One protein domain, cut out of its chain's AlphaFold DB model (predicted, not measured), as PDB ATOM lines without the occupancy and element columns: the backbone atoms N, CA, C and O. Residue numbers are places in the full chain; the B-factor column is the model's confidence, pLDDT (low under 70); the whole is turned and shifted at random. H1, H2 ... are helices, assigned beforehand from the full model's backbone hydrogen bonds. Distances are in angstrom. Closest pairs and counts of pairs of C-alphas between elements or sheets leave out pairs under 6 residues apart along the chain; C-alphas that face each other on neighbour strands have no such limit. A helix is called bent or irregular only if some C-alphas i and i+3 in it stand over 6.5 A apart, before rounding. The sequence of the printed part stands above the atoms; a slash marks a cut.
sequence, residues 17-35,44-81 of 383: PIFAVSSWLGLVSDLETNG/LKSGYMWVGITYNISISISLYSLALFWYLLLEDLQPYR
ATOM      1  N   PRO A  17    -109.924  54.871  16.541       56.16
ATOM      2  CA  PRO A  17    -111.230  54.882  15.879       56.16
ATOM      3  C   PRO A  17    -111.723  53.478  15.510       56.16
ATOM      4  O   PRO A  17    -112.901  53.180  15.671       56.16
ATOM      5  N   ILE A  18    -110.830  52.585  15.072       54.25
ATOM      6  CA  ILE A  18    -111.215  51.247  14.593       54.25
ATOM      7  C   ILE A  18    -111.642  50.355  15.765       54.25
ATOM      8  O   ILE A  18    -112.674  49.695  15.679       54.25
ATOM      9  N   PHE A  19    -110.907  50.392  16.884       55.66
ATOM     10  CA  PHE A  19    -111.269  49.624  18.081       55.66
ATOM     11  C   PHE A  19    -112.520  50.168  18.776       55.66
ATOM     12  O   PHE A  19    -113.308  49.389  19.310       55.66
ATOM     13  N   ALA A  20    -112.732  51.488  18.752       60.06
ATOM     14  CA  ALA A  20    -113.949  52.081  19.293       60.06
ATOM     15  C   ALA A  20    -115.181  51.634  18.497       60.06
ATOM     16  O   ALA A  20    -116.163  51.210  19.099       60.06
ATOM     17  N   VAL A  21    -115.110  51.656  17.160       63.44
ATOM     18  CA  VAL A  21    -116.216  51.239  16.284       63.44
ATOM     19  C   VAL A  21    -116.482  49.738  16.393       63.44
ATOM     20  O   VAL A  21    -117.637  49.341  16.521       63.44
ATOM     21  N   SER A  22    -115.443  48.895  16.419       62.66
ATOM     22  CA  SER A  22    -115.626  47.446  16.573       62.66
ATOM     23  C   SER A  22    -116.192  47.070  17.946       62.66
ATOM     24  O   SER A  22    -117.016  46.166  18.036       62.66
ATOM     25  N   SER A  23    -115.781  47.774  19.006       68.00
ATOM     26  CA  SER A  23    -116.307  47.576  20.362       68.00
ATOM     27  C   SER A  23    -117.771  48.012  20.464       68.00
ATOM     28  O   SER A  23    -118.594  47.302  21.036       68.00
ATOM     29  N   TRP A  24    -118.131  49.128  19.822       70.94
ATOM     30  CA  TRP A  24    -119.514  49.603  19.752       70.94
ATOM     31  C   TRP A  24    -120.425  48.654  18.970       70.94
ATOM     32  O   TRP A  24    -121.514  48.330  19.435       70.94
ATOM     33  N   LEU A  25    -119.973  48.173  17.810       69.69
ATOM     34  CA  LEU A  25    -120.708  47.188  17.011       69.69
ATOM     35  C   LEU A  25    -120.862  45.857  17.754       69.69
ATOM     36  O   LEU A  25    -121.938  45.264  17.714       69.69
ATOM     37  N   GLY A  26    -119.824  45.421  18.473       73.12
ATOM     38  CA  GLY A  26    -119.891  44.243  19.338       73.12
ATOM     39  C   GLY A  26    -120.926  44.403  20.451       73.12
ATOM     40  O   GLY A  26    -121.736  43.509  20.663       73.12
ATOM     41  N   LEU A  27    -120.967  45.569  21.098       69.88
ATOM     42  CA  LEU A  27    -121.928  45.869  22.160       69.88
ATOM     43  C   LEU A  27    -123.369  45.951  21.632       69.88
ATOM     44  O   LEU A  27    -124.286  45.449  22.274       69.88
ATOM     45  N   VAL A  28    -123.581  46.521  20.441       67.50
ATOM     46  CA  VAL A  28    -124.901  46.546  19.784       67.50
ATOM     47  C   VAL A  28    -125.358  45.136  19.405       67.50
ATOM     48  O   VAL A  28    -126.499  44.776  19.687       67.50
ATOM     49  N   SER A  29    -124.464  44.318  18.841       66.50
ATOM     50  CA  SER A  29    -124.767  42.926  18.493       66.50
ATOM     51  C   SER A  29    -125.099  42.083  19.728       66.50
ATOM     52  O   SER A  29    -125.997  41.249  19.663       66.50
ATOM     53  N   ASP A  30    -124.410  42.302  20.850       67.56
ATOM     54  CA  ASP A  30    -124.643  41.563  22.097       67.56
ATOM     55  C   ASP A  30    -125.952  41.990  22.794       67.56
ATOM     56  O   ASP A  30    -126.598  41.219  23.504       67.56
ATOM     57  N   LEU A  31    -126.412  43.222  22.554       62.41
ATOM     58  CA  LEU A  31    -127.723  43.687  23.012       62.41
ATOM     59  C   LEU A  31    -128.882  43.120  22.175       62.41
ATOM     60  O   LEU A  31    -129.968  42.912  22.721       62.41
ATOM     61  N   GLU A  32    -128.666  42.842  20.885       61.03
ATOM     62  CA  GLU A  32    -129.654  42.181  20.019       61.03
ATOM     63  C   GLU A  32    -129.810  40.685  20.340       61.03
ATOM     64  O   GLU A  32    -130.933  40.177  20.364       61.03
ATOM     65  N   THR A  33    -128.716  39.977  20.647       57.25
ATOM     66  CA  THR A  33    -128.729  38.527  20.931       57.25
ATOM     67  C   THR A  33    -129.373  38.174  22.272       57.25
ATOM     68  O   THR A  33    -129.992  37.118  22.395       57.25
ATOM     69  N   ASN A  34    -129.289  39.060  23.269       58.75
ATOM     70  CA  ASN A  34    -129.817  38.820  24.616       58.75
ATOM     71  C   ASN A  34    -131.347  38.993  24.746       58.75
ATOM     72  O   ASN A  34    -131.888  38.844  25.841       58.75
ATOM     73  N   GLY A  35    -132.071  39.318  23.664       54.19
ATOM     74  CA  GLY A  35    -133.544  39.322  23.634       54.19
ATOM     75  C   GLY A  35    -134.240  40.325  24.572       54.19
ATOM     76  O   GLY A  35    -135.466  40.347  24.645       54.19
ATOM     77  N   LEU A  44    -136.022  52.462  32.307       52.97
ATOM     78  CA  LEU A  44    -134.584  52.707  32.528       52.97
ATOM     79  C   LEU A  44    -133.697  51.443  32.403       52.97
ATOM     80  O   LEU A  44    -132.476  51.555  32.334       52.97
ATOM     81  N   LYS A  45    -134.308  50.247  32.358       55.31
ATOM     82  CA  LYS A  45    -133.664  48.938  32.153       55.31
ATOM     83  C   LYS A  45    -133.703  48.409  30.707       55.31
ATOM     84  O   LYS A  45    -133.184  47.326  30.469       55.31
ATOM     85  N   SER A  46    -134.321  49.118  29.757       57.84
ATOM     86  CA  SER A  46    -134.379  48.698  28.348       57.84
ATOM     87  C   SER A  46    -133.228  49.314  27.548       57.84
ATOM     88  O   SER A  46    -133.019  50.530  27.582       57.84
ATOM     89  N   GLY A  47    -132.487  48.484  26.806       63.06
ATOM     90  CA  GLY A  47    -131.331  48.913  26.005       63.06
ATOM     91  C   GLY A  47    -131.674  49.960  24.940       63.06
ATOM     92  O   GLY A  47    -130.841  50.801  24.617       63.06
ATOM     93  N   TYR A  48    -132.924  49.991  24.467       61.56
ATOM     94  CA  TYR A  48    -133.375  50.909  23.415       61.56
ATOM     95  C   TYR A  48    -133.250  52.396  23.801       61.56
ATOM     96  O   TYR A  48    -132.830  53.218  22.989       61.56
ATOM     97  N   MET A  49    -133.544  52.754  25.058       67.38
ATOM     98  CA  MET A  49    -133.405  54.136  25.541       67.38
ATOM     99  C   MET A  49    -131.932  54.562  25.607       67.38
ATOM    100  O   MET A  49    -131.589  55.668  25.194       67.38
ATOM    101  N   TRP A  50    -131.054  53.674  26.086       71.44
ATOM    102  CA  TRP A  50    -129.616  53.934  26.164       71.44
ATOM    103  C   TRP A  50    -128.980  54.047  24.780       71.44
ATOM    104  O   TRP A  50    -128.171  54.949  24.565       71.44
ATOM    105  N   VAL A  51    -129.396  53.215  23.820       73.25
ATOM    106  CA  VAL A  51    -128.985  53.332  22.410       73.25
ATOM    107  C   VAL A  51    -129.443  54.672  21.823       73.25
ATOM    108  O   VAL A  51    -128.647  55.364  21.200       73.25
ATOM    109  N   GLY A  52    -130.677  55.109  22.092       71.62
ATOM    110  CA  GLY A  52    -131.163  56.420  21.647       71.62
ATOM    111  C   GLY A  52    -130.383  57.600  22.246       71.62
ATOM    112  O   GLY A  52    -130.011  58.529  21.527       71.62
ATOM    113  N   ILE A  53    -130.089  57.568  23.548       78.38
ATOM    114  CA  ILE A  53    -129.315  58.622  24.229       78.38
ATOM    115  C   ILE A  53    -127.878  58.666  23.703       78.38
ATOM    116  O   ILE A  53    -127.379  59.730  23.338       78.38
ATOM    117  N   THR A  54    -127.218  57.513  23.627       80.44
ATOM    118  CA  THR A  54    -125.838  57.422  23.134       80.44
ATOM    119  C   THR A  54    -125.721  57.817  21.664       80.44
ATOM    120  O   THR A  54    -124.765  58.499  21.299       80.44
ATOM    121  N   TYR A  55    -126.719  57.489  20.842       77.69
ATOM    122  CA  TYR A  55    -126.809  57.941  19.456       77.69
ATOM    123  C   TYR A  55    -126.876  59.474  19.351       77.69
ATOM    124  O   TYR A  55    -126.091  60.077  18.619       77.69
ATOM    125  N   ASN A  56    -127.732  60.131  20.143       77.75
ATOM    126  CA  ASN A  56    -127.849  61.597  20.149       77.75
ATOM    127  C   ASN A  56    -126.582  62.300  20.674       77.75
ATOM    128  O   ASN A  56    -126.170  63.331  20.132       77.75
ATOM    129  N   ILE A  57    -125.929  61.734  21.694       83.31
ATOM    130  CA  ILE A  57    -124.644  62.240  22.203       83.31
ATOM    131  C   ILE A  57    -123.554  62.102  21.135       83.31
ATOM    132  O   ILE A  57    -122.810  63.052  20.896       83.31
ATOM    133  N   SER A  58    -123.484  60.954  20.457       81.94
ATOM    134  CA  SER A  58    -122.502  60.701  19.397       81.94
ATOM    135  C   SER A  58    -122.647  61.692  18.237       81.94
ATOM    136  O   SER A  58    -121.661  62.300  17.815       81.94
ATOM    137  N   ILE A  59    -123.884  61.957  17.793       78.25
ATOM    138  CA  ILE A  59    -124.164  62.976  16.770       78.25
ATOM    139  C   ILE A  59    -123.726  64.365  17.242       78.25
ATOM    140  O   ILE A  59    -123.100  65.103  16.484       78.25
ATOM    141  N   SER A  60    -124.005  64.721  18.497       80.00
ATOM    142  CA  SER A  60    -123.643  66.032  19.049       80.00
ATOM    143  C   SER A  60    -122.124  66.235  19.102       80.00
ATOM    144  O   SER A  60    -121.626  67.282  18.686       80.00
ATOM    145  N   ILE A  61    -121.372  65.217  19.536       84.75
ATOM    146  CA  ILE A  61    -119.901  65.240  19.551       84.75
ATOM    147  C   ILE A  61    -119.347  65.316  18.124       84.75
ATOM    148  O   ILE A  61    -118.417  66.081  17.871       84.75
ATOM    149  N   SER A  62    -119.934  64.569  17.186       81.62
ATOM    150  CA  SER A  62    -119.545  64.604  15.773       81.62
ATOM    151  C   SER A  62    -119.782  65.983  15.144       81.62
ATOM    152  O   SER A  62    -118.907  66.513  14.463       81.62
ATOM    153  N   LEU A  63    -120.925  66.618  15.413       76.00
ATOM    154  CA  LEU A  63    -121.211  67.967  14.920       76.00
ATOM    155  C   LEU A  63    -120.307  69.024  15.565       76.00
ATOM    156  O   LEU A  63    -119.926  69.977  14.882       76.00
ATOM    157  N   TYR A  64    -119.942  68.843  16.837       83.12
ATOM    158  CA  TYR A  64    -119.012  69.715  17.550       83.12
ATOM    159  C   TYR A  64    -117.587  69.619  16.998       83.12
ATOM    160  O   TYR A  64    -116.987  70.647  16.691       83.12
ATOM    161  N   SER A  65    -117.051  68.409  16.806       81.88
ATOM    162  CA  SER A  65    -115.706  68.230  16.238       81.88
ATOM    163  C   SER A  65    -115.619  68.768  14.812       81.88
ATOM    164  O   SER A  65    -114.622  69.377  14.434       81.88
ATOM    165  N   LEU A  66    -116.699  68.622  14.050       78.31
ATOM    166  CA  LEU A  66    -116.825  69.139  12.699       78.31
ATOM    167  C   LEU A  66    -116.900  70.681  12.679       78.31
ATOM    168  O   LEU A  66    -116.286  71.315  11.825       78.31
ATOM    169  N   ALA A  67    -117.577  71.305  13.648       81.19
ATOM    170  CA  ALA A  67    -117.567  72.761  13.826       81.19
ATOM    171  C   ALA A  67    -116.205  73.299  14.309       81.19
ATOM    172  O   ALA A  67    -115.773  74.363  13.870       81.19
ATOM    173  N   LEU A  68    -115.508  72.561  15.176       82.06
ATOM    174  CA  LEU A  68    -114.168  72.919  15.642       82.06
ATOM    175  C   LEU A  68    -113.144  72.836  14.503       82.06
ATOM    176  O   LEU A  68    -112.355  73.755  14.314       82.06
ATOM    177  N   PHE A  69    -113.196  71.762  13.711       80.44
ATOM    178  CA  PHE A  69    -112.395  71.609  12.497       80.44
ATOM    179  C   PHE A  69    -112.632  72.775  11.534       80.44
ATOM    180  O   PHE A  69    -111.686  73.387  11.050       80.44
ATOM    181  N   TRP A  70    -113.900  73.128  11.320       76.69
ATOM    182  CA  TRP A  70    -114.281  74.281  10.516       76.69
ATOM    183  C   TRP A  70    -113.652  75.590  11.017       76.69
ATOM    184  O   TRP A  70    -113.061  76.329  10.233       76.69
ATOM    185  N   TYR A  71    -113.764  75.867  12.319       82.88
ATOM    186  CA  TYR A  71    -113.231  77.086  12.925       82.88
ATOM    187  C   TYR A  71    -111.709  77.193  12.762       82.88
ATOM    188  O   TYR A  71    -111.203  78.256  12.424       82.88
ATOM    189  N   LEU A  72    -110.994  76.080  12.945       82.44
ATOM    190  CA  LEU A  72    -109.536  76.040  12.847       82.44
ATOM    191  C   LEU A  72    -109.020  76.179  11.407       82.44
ATOM    192  O   LEU A  72    -107.981  76.791  11.204       82.44
ATOM    193  N   LEU A  73    -109.726  75.633  10.410       73.19
ATOM    194  CA  LEU A  73    -109.298  75.700   9.004       73.19
ATOM    195  C   LEU A  73    -109.806  76.940   8.259       73.19
ATOM    196  O   LEU A  73    -109.457  77.126   7.093       73.19
ATOM    197  N   LEU A  74    -110.636  77.778   8.889       74.62
ATOM    198  CA  LEU A  74    -111.231  78.938   8.228       74.62
ATOM    199  C   LEU A  74    -110.155  79.873   7.665       74.62
ATOM    200  O   LEU A  74    -110.245  80.254   6.502       74.62
ATOM    201  N   GLU A  75    -109.172  80.238   8.489       72.69
ATOM    202  CA  GLU A  75    -108.139  81.225   8.154       72.69
ATOM    203  C   GLU A  75    -107.170  80.684   7.097       72.69
ATOM    204  O   GLU A  75    -106.941  81.337   6.078       72.69
ATOM    205  N   ASP A  76    -106.704  79.446   7.272       71.25
ATOM    206  CA  ASP A  76    -105.736  78.809   6.373       71.25
ATOM    207  C   ASP A  76    -106.308  78.505   4.980       71.25
ATOM    208  O   ASP A  76    -105.583  78.515   3.983       71.25
ATOM    209  N   LEU A  77    -107.614  78.221   4.883       69.19
ATOM    210  CA  LEU A  77    -108.258  77.859   3.619       69.19
ATOM    211  C   LEU A  77    -109.071  78.994   2.992       69.19
ATOM    212  O   LEU A  77    -109.639  78.760   1.926       69.19
ATOM    213  N   GLN A  78    -109.108  80.210   3.560       69.56
ATOM    214  CA  GLN A  78    -109.814  81.356   2.957       69.56
ATOM    215  C   GLN A  78    -109.630  81.510   1.432       69.56
ATOM    216  O   GLN A  78    -110.648  81.690   0.755       69.56
ATOM    217  N   PRO A  79    -108.417  81.372   0.846       71.56
ATOM    218  CA  PRO A  79    -108.245  81.510  -0.604       71.56
ATOM    219  C   PRO A  79    -108.944  80.420  -1.437       71.56
ATOM    220  O   PRO A  79    -109.194  80.630  -2.619       71.56
ATOM    221  N   TYR A  80    -109.317  79.285  -0.838       67.31
ATOM    222  CA  TYR A  80    -109.881  78.120  -1.532       67.31
ATOM    223  C   TYR A  80    -111.377  77.890  -1.276       67.31
ATOM    224  O   TYR A  80    -111.880  76.800  -1.562       67.31
ATOM    225  N   ARG A  81    -112.102  78.885  -0.737       69.06
ATOM    226  CA  ARG A  81    -113.557  78.824  -0.463       69.06
ATOM    227  C   ARG A  81    -113.970  77.526   0.266       69.06
ATOM    228  O   ARG A  81    -114.704  76.703  -0.287       69.06
TER     229      ARG A  81
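This is residues 17 to 35 and 44 to 81 of the 383 residues of an uncharacterized protein of Trichomonascus ciferrii (UniProt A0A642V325). Two helices make a narrow, open V: the short arm H1 and the much longer arm H2 come near each other only where H1 ends and H2 begins, and they spread from there. H2 makes the length of the whole, and near residue 74 it has a kink of 69 degrees that turns its last residues aside as a hook. The printed part has 57 residues with two named helices, H1 then H2, and no named strand; the class is all helix. It is extended, with a radius of gyration of the C-alphas of 17.2 A and spans of 55 by 24 by 13 A.

Start with H1, residues 17 to 33, and go on to H2, residues 47 to 80. They are close but not clearly touching, with 1 pair of C-alphas within 8 A: look at Leu 31 and Gly 47, the closest, 7.0 A apart. Their lines stand at a shallow tilt of 21 degrees and run opposite ways, though the line of H2 is a rough one; their centres are 20.8 A apart. Residues 17 to 27 of H1 stand free, and so do residues 52 to 81, of which 52 to 80 belong to H2. In H1 every O i to N i+4 pair is within hydrogen-bond range; in H2, 26 of 30 are.

Find C-alpha 17 at (-111.230, 54.882, 15.879); from there H1 runs 24.5 A to C-alpha 33 at (-128.729, 38.527, 20.931). H2 spans 45.5 A from Gly 47 to C-alpha 80 at (-109.881, 78.120, -1.532). It is irregular: C-alphas 76 and 79 are 7.9 A apart.

Gly 35 and Pro 79 hold the two C-alphas farthest apart, 54.8 A. The link from H1 to H2 runs across the cut: residues 36 to 43 are not printed, and C-alphas 35 and 44 are 16.1 A apart. The model's mean pLDDT over the printed part is 70.5, and 27 residues are under 70, among them 17 to 23, 27 to 35 and 44 to 49.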